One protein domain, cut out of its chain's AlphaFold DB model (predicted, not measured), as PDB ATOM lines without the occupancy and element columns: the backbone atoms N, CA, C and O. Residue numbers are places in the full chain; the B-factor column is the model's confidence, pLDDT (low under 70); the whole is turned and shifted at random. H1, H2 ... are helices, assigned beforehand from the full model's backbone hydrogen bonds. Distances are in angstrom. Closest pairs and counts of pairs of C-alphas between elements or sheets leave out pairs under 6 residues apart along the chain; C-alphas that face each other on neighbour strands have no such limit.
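Overview. This is residues 61 to 120 of the 121 residues of the protein "DNA_ligase_A_N domain-containing protein" of Chloroflexi bacterium (UniProt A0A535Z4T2). Three short helices, H1, H2 and H3, pack into a small compact body, and residues 101 to 120 stick out from it as an arm that ends in a fourth helix, H4, held off across an open gap. In the body H1 and H3 lie side by side, and H2 packs on H3 at a steep angle. The printed part has 60 residues with four named helices, in the order H1, H2, H3, H4, and no named strand; the class is all helix. The whole is loose, with a radius of gyration of the C-alphas of 13.0 A, and the C-alphas span 33 by 24 by 22 A.

Along the chain. The printed part begins with H1, residues 61 to 71, which starts at C-alpha 61 at (153.878, 156.066, 130.469) and measures 15.3 A from first to last C-alpha. H2 is residues 75 to 82, 10.7 A long. H3 is residues 88 to 96, 12.2 A long, and its C-alpha 88 is at (153.686, 162.718, 120.033). H4, residues 107 to 118, is the longest helix, with 12 residues and 16.7 A; it ends at C-alpha 118 at (153.461, 140.769, 124.400).

Arrangement. H1 and H2 are close but not clearly touching, with 2 pairs of C-alphas within 8 A; the closest C-alphas, those of Cys 68 and Glu 75, are 6.7 A apart. Their lines are about perpendicular, at 84 degrees. H1 and H3 touch, and their closest C-alphas, those of Ala 71 and Leu 96, are 5.5 A apart. They run the same way at a shallow tilt of 27 degrees. H2 and H3 touch, and their closest C-alphas, those of Ser 81 and Val 91, are 5.4 A apart. They run opposite ways at a steep tilt of 57 degrees. H4 touches no helix and is apart from H1, H2 and H3. In H1, H2, H3 and H4 every pair of O i and N i+4 is within hydrogen-bond range.

Size, cuts and confidence. The two C-alphas farthest apart are those of Arg 84 and Ser 119, at 35.8 A. Residues 101 to 120, of which 107 to 118 belong to H4, stand free. Without them the body has 40 residues, spans 22 by 22 by 15 A and has a radius of gyration of 8.9 A. The links from H1 to H2 and from H2 to H3 are tight, and the link of 10 residues from H3 to H4 is short. The printed part has no cut. Its mean pLDDT is 91.9, and no printed residue is under 70.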
ATOM      1  N   ALA A  61     152.865 155.992 129.413       91.31
ATOM      2  CA  ALA A  61     153.878 156.066 130.469       91.31
ATOM      3  C   ALA A  61     155.102 155.169 130.209       91.31
ATOM      4  O   ALA A  61     156.223 155.570 130.499       91.31
ATOM      5  N   VAL A  62     154.906 153.984 129.617       92.12
ATOM      6  CA  VAL A  62     156.018 153.081 129.280       92.12
ATOM      7  C   VAL A  62     156.868 153.675 128.157       92.12
ATOM      8  O   VAL A  62     158.092 153.645 128.233       92.12
ATOM      9  N   ILE A  63     156.218 154.252 127.143       92.06
ATOM     10  CA  ILE A  63     156.894 154.914 126.019       92.06
ATOM     11  C   ILE A  63     157.695 156.113 126.527       92.06
ATOM     12  O   ILE A  63     158.877 156.229 126.222       92.06
ATOM     13  N   ARG A  64     157.071 156.963 127.351       92.50
ATOM     14  CA  ARG A  64     157.701 158.140 127.957       92.50
ATOM     15  C   ARG A  64     158.974 157.766 128.718       92.50
ATOM     16  O   ARG A  64     160.028 158.322 128.440       92.50
ATOM     17  N   ASN A  65     158.886 156.781 129.612       93.62
ATOM     18  CA  ASN A  65     160.027 156.335 130.412       93.62
ATOM     19  C   ASN A  65     161.171 155.808 129.534       93.62
ATOM     20  O   ASN A  65     162.322 156.157 129.768       93.62
ATOM     21  N   ALA A  66     160.853 155.019 128.502       94.19
ATOM     22  CA  ALA A  66     161.858 154.514 127.569       94.19
ATOM     23  C   ALA A  66     162.546 155.647 126.787       94.19
ATOM     24  O   ALA A  66     163.749 155.588 126.558       94.19
ATOM     25  N   VAL A  67     161.808 156.692 126.395       94.94
ATOM     26  CA  VAL A  67     162.374 157.857 125.699       94.94
ATOM     27  C   VAL A  67     163.279 158.668 126.625       94.94
ATOM     28  O   VAL A  67     164.405 158.959 126.230       94.94
ATOM     29  N   CYS A  68     162.847 158.967 127.855       94.88
ATOM     30  CA  CYS A  68     163.686 159.636 128.857       94.88
ATOM     31  C   CYS A  68     164.983 158.858 129.124       94.88
ATOM     32  O   CYS A  68     166.064 159.442 129.148       94.88
ATOM     33  N   GLU A  69     164.890 157.532 129.266       95.44
ATOM     34  CA  GLU A  69     166.053 156.667 129.465       95.44
ATOM     35  C   GLU A  69     166.994 156.688 128.253       95.44
ATOM     36  O   GLU A  69     168.203 156.832 128.417       95.44
ATOM     37  N   LEU A  70     166.474 156.602 127.027       95.00
ATOM     38  CA  LEU A  70     167.302 156.636 125.817       95.00
ATOM     39  C   LEU A  70     167.954 158.003 125.586       95.00
ATOM     40  O   LEU A  70     169.117 158.061 125.190       95.00
ATOM     41  N   ALA A  71     167.219 159.087 125.830       94.50
ATOM     42  CA  ALA A  71     167.712 160.447 125.645       94.50
ATOM     43  C   ALA A  71     168.567 160.953 126.819       94.50
ATOM     44  O   ALA A  71     169.285 161.936 126.666       94.50
ATOM     45  N   GLN A  72     168.547 160.262 127.966       94.38
ATOM     46  CA  GLN A  72     169.178 160.715 129.212       94.38
ATOM     47  C   GLN A  72     168.655 162.099 129.646       94.38
ATOM     48  O   GLN A  72     169.424 162.974 130.044       94.38
ATOM     49  N   VAL A  73     167.334 162.285 129.555       93.75
ATOM     50  CA  VAL A  73     166.609 163.513 129.929       93.75
ATOM     51  C   VAL A  73     165.490 163.205 130.924       93.75
ATOM     52  O   VAL A  73     165.111 162.048 131.106       93.75
ATOM     53  N   ASP A  74     164.948 164.238 131.564       92.19
ATOM     54  CA  ASP A  74     163.770 164.131 132.425       92.19
ATOM     55  C   ASP A  74     162.451 164.309 131.646       92.19
ATOM     56  O   ASP A  74     162.425 164.464 130.422       92.19
ATOM     57  N   GLU A  75     161.323 164.219 132.355       89.56
ATOM     58  CA  GLU A  75     159.995 164.397 131.755       89.56
ATOM     59  C   GLU A  75     159.717 165.855 131.351       89.56
ATOM     60  O   GLU A  75     158.883 166.086 130.469       89.56
ATOM     61  N   ASP A  76     160.419 166.825 131.944       91.62
ATOM     62  CA  ASP A  76     160.240 168.246 131.644       91.62
ATOM     63  C   ASP A  76     160.694 168.546 130.208       91.62
ATOM     64  O   ASP A  76     159.993 169.251 129.480       91.62
ATOM     65  N   ALA A  77     161.775 167.908 129.740       88.19
ATOM     66  CA  ALA A  77     162.231 168.004 128.350       88.19
ATOM     67  C   ALA A  77     161.161 167.565 127.327       88.19
ATOM     68  O   ALA A  77     160.977 168.204 126.287       88.19
ATOM     69  N   LEU A  78     160.409 166.501 127.632       87.81
ATOM     70  CA  LEU A  78     159.269 166.082 126.810       87.81
ATOM     71  C   LEU A  78     158.148 167.122 126.871       87.81
ATOM     72  O   LEU A  78     157.595 167.479 125.834       87.81
ATOM     73  N   GLY A  79     157.835 167.636 128.064       88.00
ATOM     74  CA  GLY A  79     156.831 168.685 128.266       88.00
ATOM     75  C   GLY A  79     157.111 169.956 127.459       88.00
ATOM     76  O   GLY A  79     156.199 170.508 126.843       88.00
ATOM     77  N   GLU A  80     158.368 170.394 127.400       91.44
ATOM     78  CA  GLU A  80     158.776 171.544 126.589       91.44
ATOM     79  C   GLU A  80     158.604 171.292 125.086       91.44
ATOM     80  O   GLU A  80     158.110 172.166 124.367       91.44
ATOM     81  N   SER A  81     158.979 170.102 124.607       90.31
ATOM     82  CA  SER A  81     158.787 169.697 123.209       90.31
ATOM     83  C   SER A  81     157.300 169.609 122.839       90.31
ATOM     84  O   SER A  81     156.879 170.117 121.796       90.31
ATOM     85  N   TYR A  82     156.453 169.110 123.744       88.44
ATOM     86  CA  TYR A  82     154.996 169.110 123.569       88.44
ATOM     87  C   TYR A  82     154.398 170.501 123.344       88.44
ATOM     88  O   TYR A  82     153.360 170.615 122.698       88.44
ATOM     89  N   MET A  83     155.013 171.568 123.857       91.00
ATOM     90  CA  MET A  83     154.529 172.930 123.599       91.00
ATOM     91  C   MET A  83     154.849 173.411 122.175       91.00
ATOM     92  O   MET A  83     154.230 174.364 121.699       91.00
ATOM     93  N   ARG A  84     155.806 172.770 121.492       90.94
ATOM     94  CA  ARG A  84     156.221 173.086 120.116       90.94
ATOM     95  C   ARG A  84     155.536 172.205 119.069       90.94
ATOM     96  O   ARG A  84     155.371 172.648 117.933       90.94
ATOM     97  N   HIS A  85     155.103 171.004 119.447       90.94
ATOM     98  CA  HIS A  85     154.579 169.988 118.534       90.94
ATOM     99  C   HIS A  85     153.152 169.551 118.885       90.94
ATOM    100  O   HIS A  85     152.765 169.470 120.044       90.94
ATOM    101  N   SER A  86     152.346 169.245 117.863       85.12
ATOM    102  CA  SER A  86     150.963 168.761 118.038       85.12
ATOM    103  C   SER A  86     150.827 167.236 117.938       85.12
ATOM    104  O   SER A  86     149.729 166.714 118.121       85.12
ATOM    105  N   ASP A  87     151.921 166.530 117.644       88.62
ATOM    106  CA  ASP A  87     151.978 165.074 117.515       88.62
ATOM    107  C   ASP A  87     153.053 164.498 118.447       88.62
ATOM    108  O   ASP A  87     154.137 165.056 118.584       88.62
ATOM    109  N   VAL A  88     152.750 163.375 119.103       88.44
ATOM    110  CA  VAL A  88     153.686 162.718 120.033       88.44
ATOM    111  C   VAL A  88     154.904 162.123 119.327       88.44
ATOM    112  O   VAL A  88     155.971 162.046 119.926       88.44
ATOM    113  N   GLY A  89     154.762 161.699 118.072       90.12
ATOM    114  CA  GLY A  89     155.867 161.215 117.254       90.12
ATOM    115  C   GLY A  89     156.895 162.312 117.013       90.12
ATOM    116  O   GLY A  89     158.076 162.071 117.246       90.12
ATOM    117  N   ASP A  90     156.440 163.519 116.663       92.06
ATOM    118  CA  ASP A  90     157.315 164.681 116.464       92.06
ATOM    119  C   ASP A  90     158.063 165.051 117.761       92.06
ATOM    120  O   ASP A  90     159.260 165.326 117.733       92.06
ATOM    121  N   VAL A  91     157.382 164.990 118.916       93.81
ATOM    122  CA  VAL A  91     158.006 165.226 120.235       93.81
ATOM    123  C   VAL A  91     159.102 164.197 120.515       93.81
ATOM    124  O   VAL A  91     160.209 164.543 120.923       93.81
ATOM    125  N   ILE A  92     158.806 162.914 120.294       93.69
ATOM    126  CA  ILE A  92     159.776 161.836 120.514       93.69
ATOM    127  C   ILE A  92     160.961 161.970 119.548       93.69
ATOM    128  O   ILE A  92     162.097 161.750 119.960       93.69
ATOM    129  N   GLU A  93     160.724 162.337 118.287       92.62
ATOM    130  CA  GLU A  93     161.789 162.575 117.311       92.62
ATOM    131  C   GLU A  93     162.723 163.703 117.761       92.62
ATOM    132  O   GLU A  93     163.938 163.496 117.790       92.62
ATOM    133  N   GLU A  94     162.170 164.851 118.170       94.00
ATOM    134  CA  GLU A  94     162.949 165.992 118.662       94.00
ATOM    135  C   GLU A  94     163.791 165.602 119.885       94.00
ATOM    136  O   GLU A  94     164.992 165.861 119.923       94.00
ATOM    137  N   VAL A  95     163.190 164.923 120.867       94.62
ATOM    138  CA  VAL A  95     163.877 164.545 122.112       94.62
ATOM    139  C   VAL A  95     164.968 163.494 121.886       94.62
ATOM    140  O   VAL A  95     165.998 163.513 122.558       94.62
ATOM    141  N   LEU A  96     164.788 162.570 120.939       94.94
ATOM    142  CA  LEU A  96     165.805 161.559 120.626       94.94
ATOM    143  C   LEU A  96     166.928 162.088 119.719       94.94
ATOM    144  O   LEU A  96     167.948 161.401 119.542       94.94
ATOM    145  N   GLN A  97     166.765 163.275 119.128       93.75
ATOM    146  CA  GLN A  97     167.705 163.839 118.169       93.75
ATOM    147  C   GLN A  97     169.073 164.091 118.817       93.75
ATOM    148  O   GLN A  97     169.212 164.838 119.775       93.75
ATOM    149  N   GLY A  98     170.120 163.460 118.277       92.31
ATOM    150  CA  GLY A  98     171.484 163.575 118.812       92.31
ATOM    151  C   GLY A  98     171.776 162.692 120.031       92.31
ATOM    152  O   GLY A  98     172.941 162.567 120.404       92.31
ATOM    153  N   HIS A  99     170.766 162.018 120.590       92.56
ATOM    154  CA  HIS A  99     170.917 161.112 121.734       92.56
ATOM    155  C   HIS A  99     170.923 159.628 121.349       92.56
ATOM    156  O   HIS A  99     171.282 158.770 122.152       92.56
ATOM    157  N   THR A 100     170.544 159.303 120.113       91.25
ATOM    158  CA  THR A 100     170.474 157.920 119.627       91.25
ATOM    159  C   THR A 100     171.288 157.703 118.356       91.25
ATOM    160  O   THR A 100     171.608 158.628 117.607       91.25
ATOM    161  N   HIS A 101     171.617 156.438 118.096       89.81
ATOM    162  CA  HIS A 101     172.278 155.994 116.870       89.81
ATOM    163  C   HIS A 101     171.362 155.009 116.135       89.81
ATOM    164  O   HIS A 101     171.477 153.793 116.334       89.81
ATOM    165  N   PRO A 102     170.405 155.511 115.330       87.44
ATOM    166  CA  PRO A 102     169.475 154.652 114.617       87.44
ATOM    167  C   PRO A 102     170.229 153.742 113.647       87.44
ATOM    168  O   PRO A 102     171.187 154.139 112.983       87.44
ATOM    169  N   ARG A 103     169.780 152.492 113.567       91.06
ATOM    170  CA  ARG A 103     170.254 151.506 112.592       91.06
ATOM    171  C   ARG A 103     169.111 151.156 111.654       91.06
ATOM    172  O   ARG A 103     167.949 151.406 111.967       91.06
ATOM    173  N   ALA A 104     169.441 150.580 110.503       92.56
ATOM    174  CA  ALA A 104     168.427 150.098 109.578       92.56
ATOM    175  C   ALA A 104     167.540 149.050 110.272       92.56
ATOM    176  O   ALA A 104     168.038 148.023 110.727       92.56
ATOM    177  N   THR A 105     166.238 149.330 110.326       95.19
ATOM    178  CA  THR A 105     165.224 148.466 110.946       95.19
ATOM    179  C   THR A 105     164.265 147.959 109.870       95.19
ATOM    180  O   THR A 105     163.714 148.735 109.073       95.19
ATOM    181  N   SER A 106     164.061 146.648 109.814       96.06
ATOM    182  CA  SER A 106     163.095 145.983 108.939       96.06
ATOM    183  C   SER A 106     161.707 145.914 109.588       96.06
ATOM    184  O   SER A 106     161.542 146.197 110.770       96.06
ATOM    185  N   LEU A 107     160.677 145.555 108.816       96.62
ATOM    186  CA  LEU A 107     159.349 145.300 109.392       96.62
ATOM    187  C   LEU A 107     159.335 144.030 110.258       96.62
ATOM    188  O   LEU A 107     158.576 143.965 111.222       96.62
ATOM    189  N   ASN A 108     160.210 143.063 109.968       95.81
ATOM    190  CA  ASN A 108     160.373 141.864 110.789       95.81
ATOM    191  C   ASN A 108     160.982 142.190 112.160       95.81
ATOM    192  O   ASN A 108     160.478 141.701 113.163       95.81
ATOM    193  N   ASP A 109     161.971 143.087 112.236       96.50
ATOM    194  CA  ASP A 109     162.552 143.513 113.524       96.50
ATOM    195  C   ASP A 109     161.492 144.159 114.440       96.50
ATOM    196  O   ASP A 109     161.479 143.964 115.663       96.50
ATOM    197  N   ILE A 110     160.566 144.920 113.842       95.94
ATOM    198  CA  ILE A 110     159.414 145.499 114.544       95.94
ATOM    199  C   ILE A 110     158.458 144.397 115.005       95.94
ATOM    200  O   ILE A 110     158.058 144.392 116.171       95.94
ATOM    201  N   GLN A 111     158.143 143.435 114.134       95.50
ATOM    202  CA  GLN A 111     157.289 142.299 114.476       95.50
ATOM    203  C   GLN A 111     157.854 141.497 115.652       95.50
ATOM    204  O   GLN A 111     157.132 141.218 116.609       95.50
ATOM    205  N   GLU A 112     159.138 141.149 115.615       95.44
ATOM    206  CA  GLU A 112     159.819 140.436 116.697       95.44
ATOM    207  C   GLU A 112     159.775 141.225 118.009       95.44
ATOM    208  O   GLU A 112     159.526 140.662 119.078       95.44
ATOM    209  N   THR A 113     159.945 142.547 117.931       94.75
ATOM    210  CA  THR A 113     159.858 143.429 119.097       94.75
ATOM    211  C   THR A 113     158.446 143.468 119.678       94.75
ATOM    212  O   THR A 113     158.292 143.307 120.889       94.75
ATOM    213  N   PHE A 114     157.404 143.599 118.851       94.50
ATOM    214  CA  PHE A 114     156.017 143.530 119.320       94.50
ATOM    215  C   PHE A 114     155.693 142.184 119.971       94.50
ATOM    216  O   PHE A 114     155.074 142.154 121.035       94.50
ATOM    217  N   VAL A 115     156.152 141.076 119.383       94.00
ATOM    218  CA  VAL A 115     155.977 139.738 119.967       94.00
ATOM    219  C   VAL A 115     156.654 139.642 121.334       94.00
ATOM    220  O   VAL A 115     156.025 139.165 122.278       94.00
ATOM    221  N   ARG A 116     157.891 140.139 121.465       93.25
ATOM    222  CA  ARG A 116     158.641 140.137 122.731       93.25
ATOM    223  C   ARG A 116     157.942 140.948 123.822       93.25
ATOM    224  O   ARG A 116     157.892 140.515 124.972       93.25
ATOM    225  N   ILE A 117     157.380 142.103 123.475       91.88
ATOM    226  CA  ILE A 117     156.637 142.940 124.426       91.88
ATOM    227  C   ILE A 117     155.390 142.199 124.923       91.88
ATOM    228  O   ILE A 117     155.170 142.123 126.128       91.88
ATOM    229  N   CYS A 118     154.631 141.566 124.022       87.62
ATOM    230  CA  CYS A 118     153.461 140.769 124.400       87.62
ATOM    231  C   CYS A 118     153.783 139.552 125.272       87.62
ATOM    232  O   CYS A 118     152.919 139.124 126.025       87.62
ATOM    233  N   SER A 119     154.978 138.965 125.154       82.75
ATOM    234  CA  SER A 119     155.374 137.787 125.937       82.75
ATOM    235  C   SER A 119     155.980 138.114 127.305       82.75
ATOM    236  O   SER A 119     156.350 137.195 128.028       82.75
ATOM    237  N   THR A 120     156.157 139.397 127.631       72.12
ATOM    238  CA  THR A 120     156.796 139.844 128.885       72.12
ATOM    239  C   THR A 120     155.772 140.124 130.001       72.12
ATOM    240  O   THR A 120     156.158 140.404 131.134       72.12
TER     241      THR A 120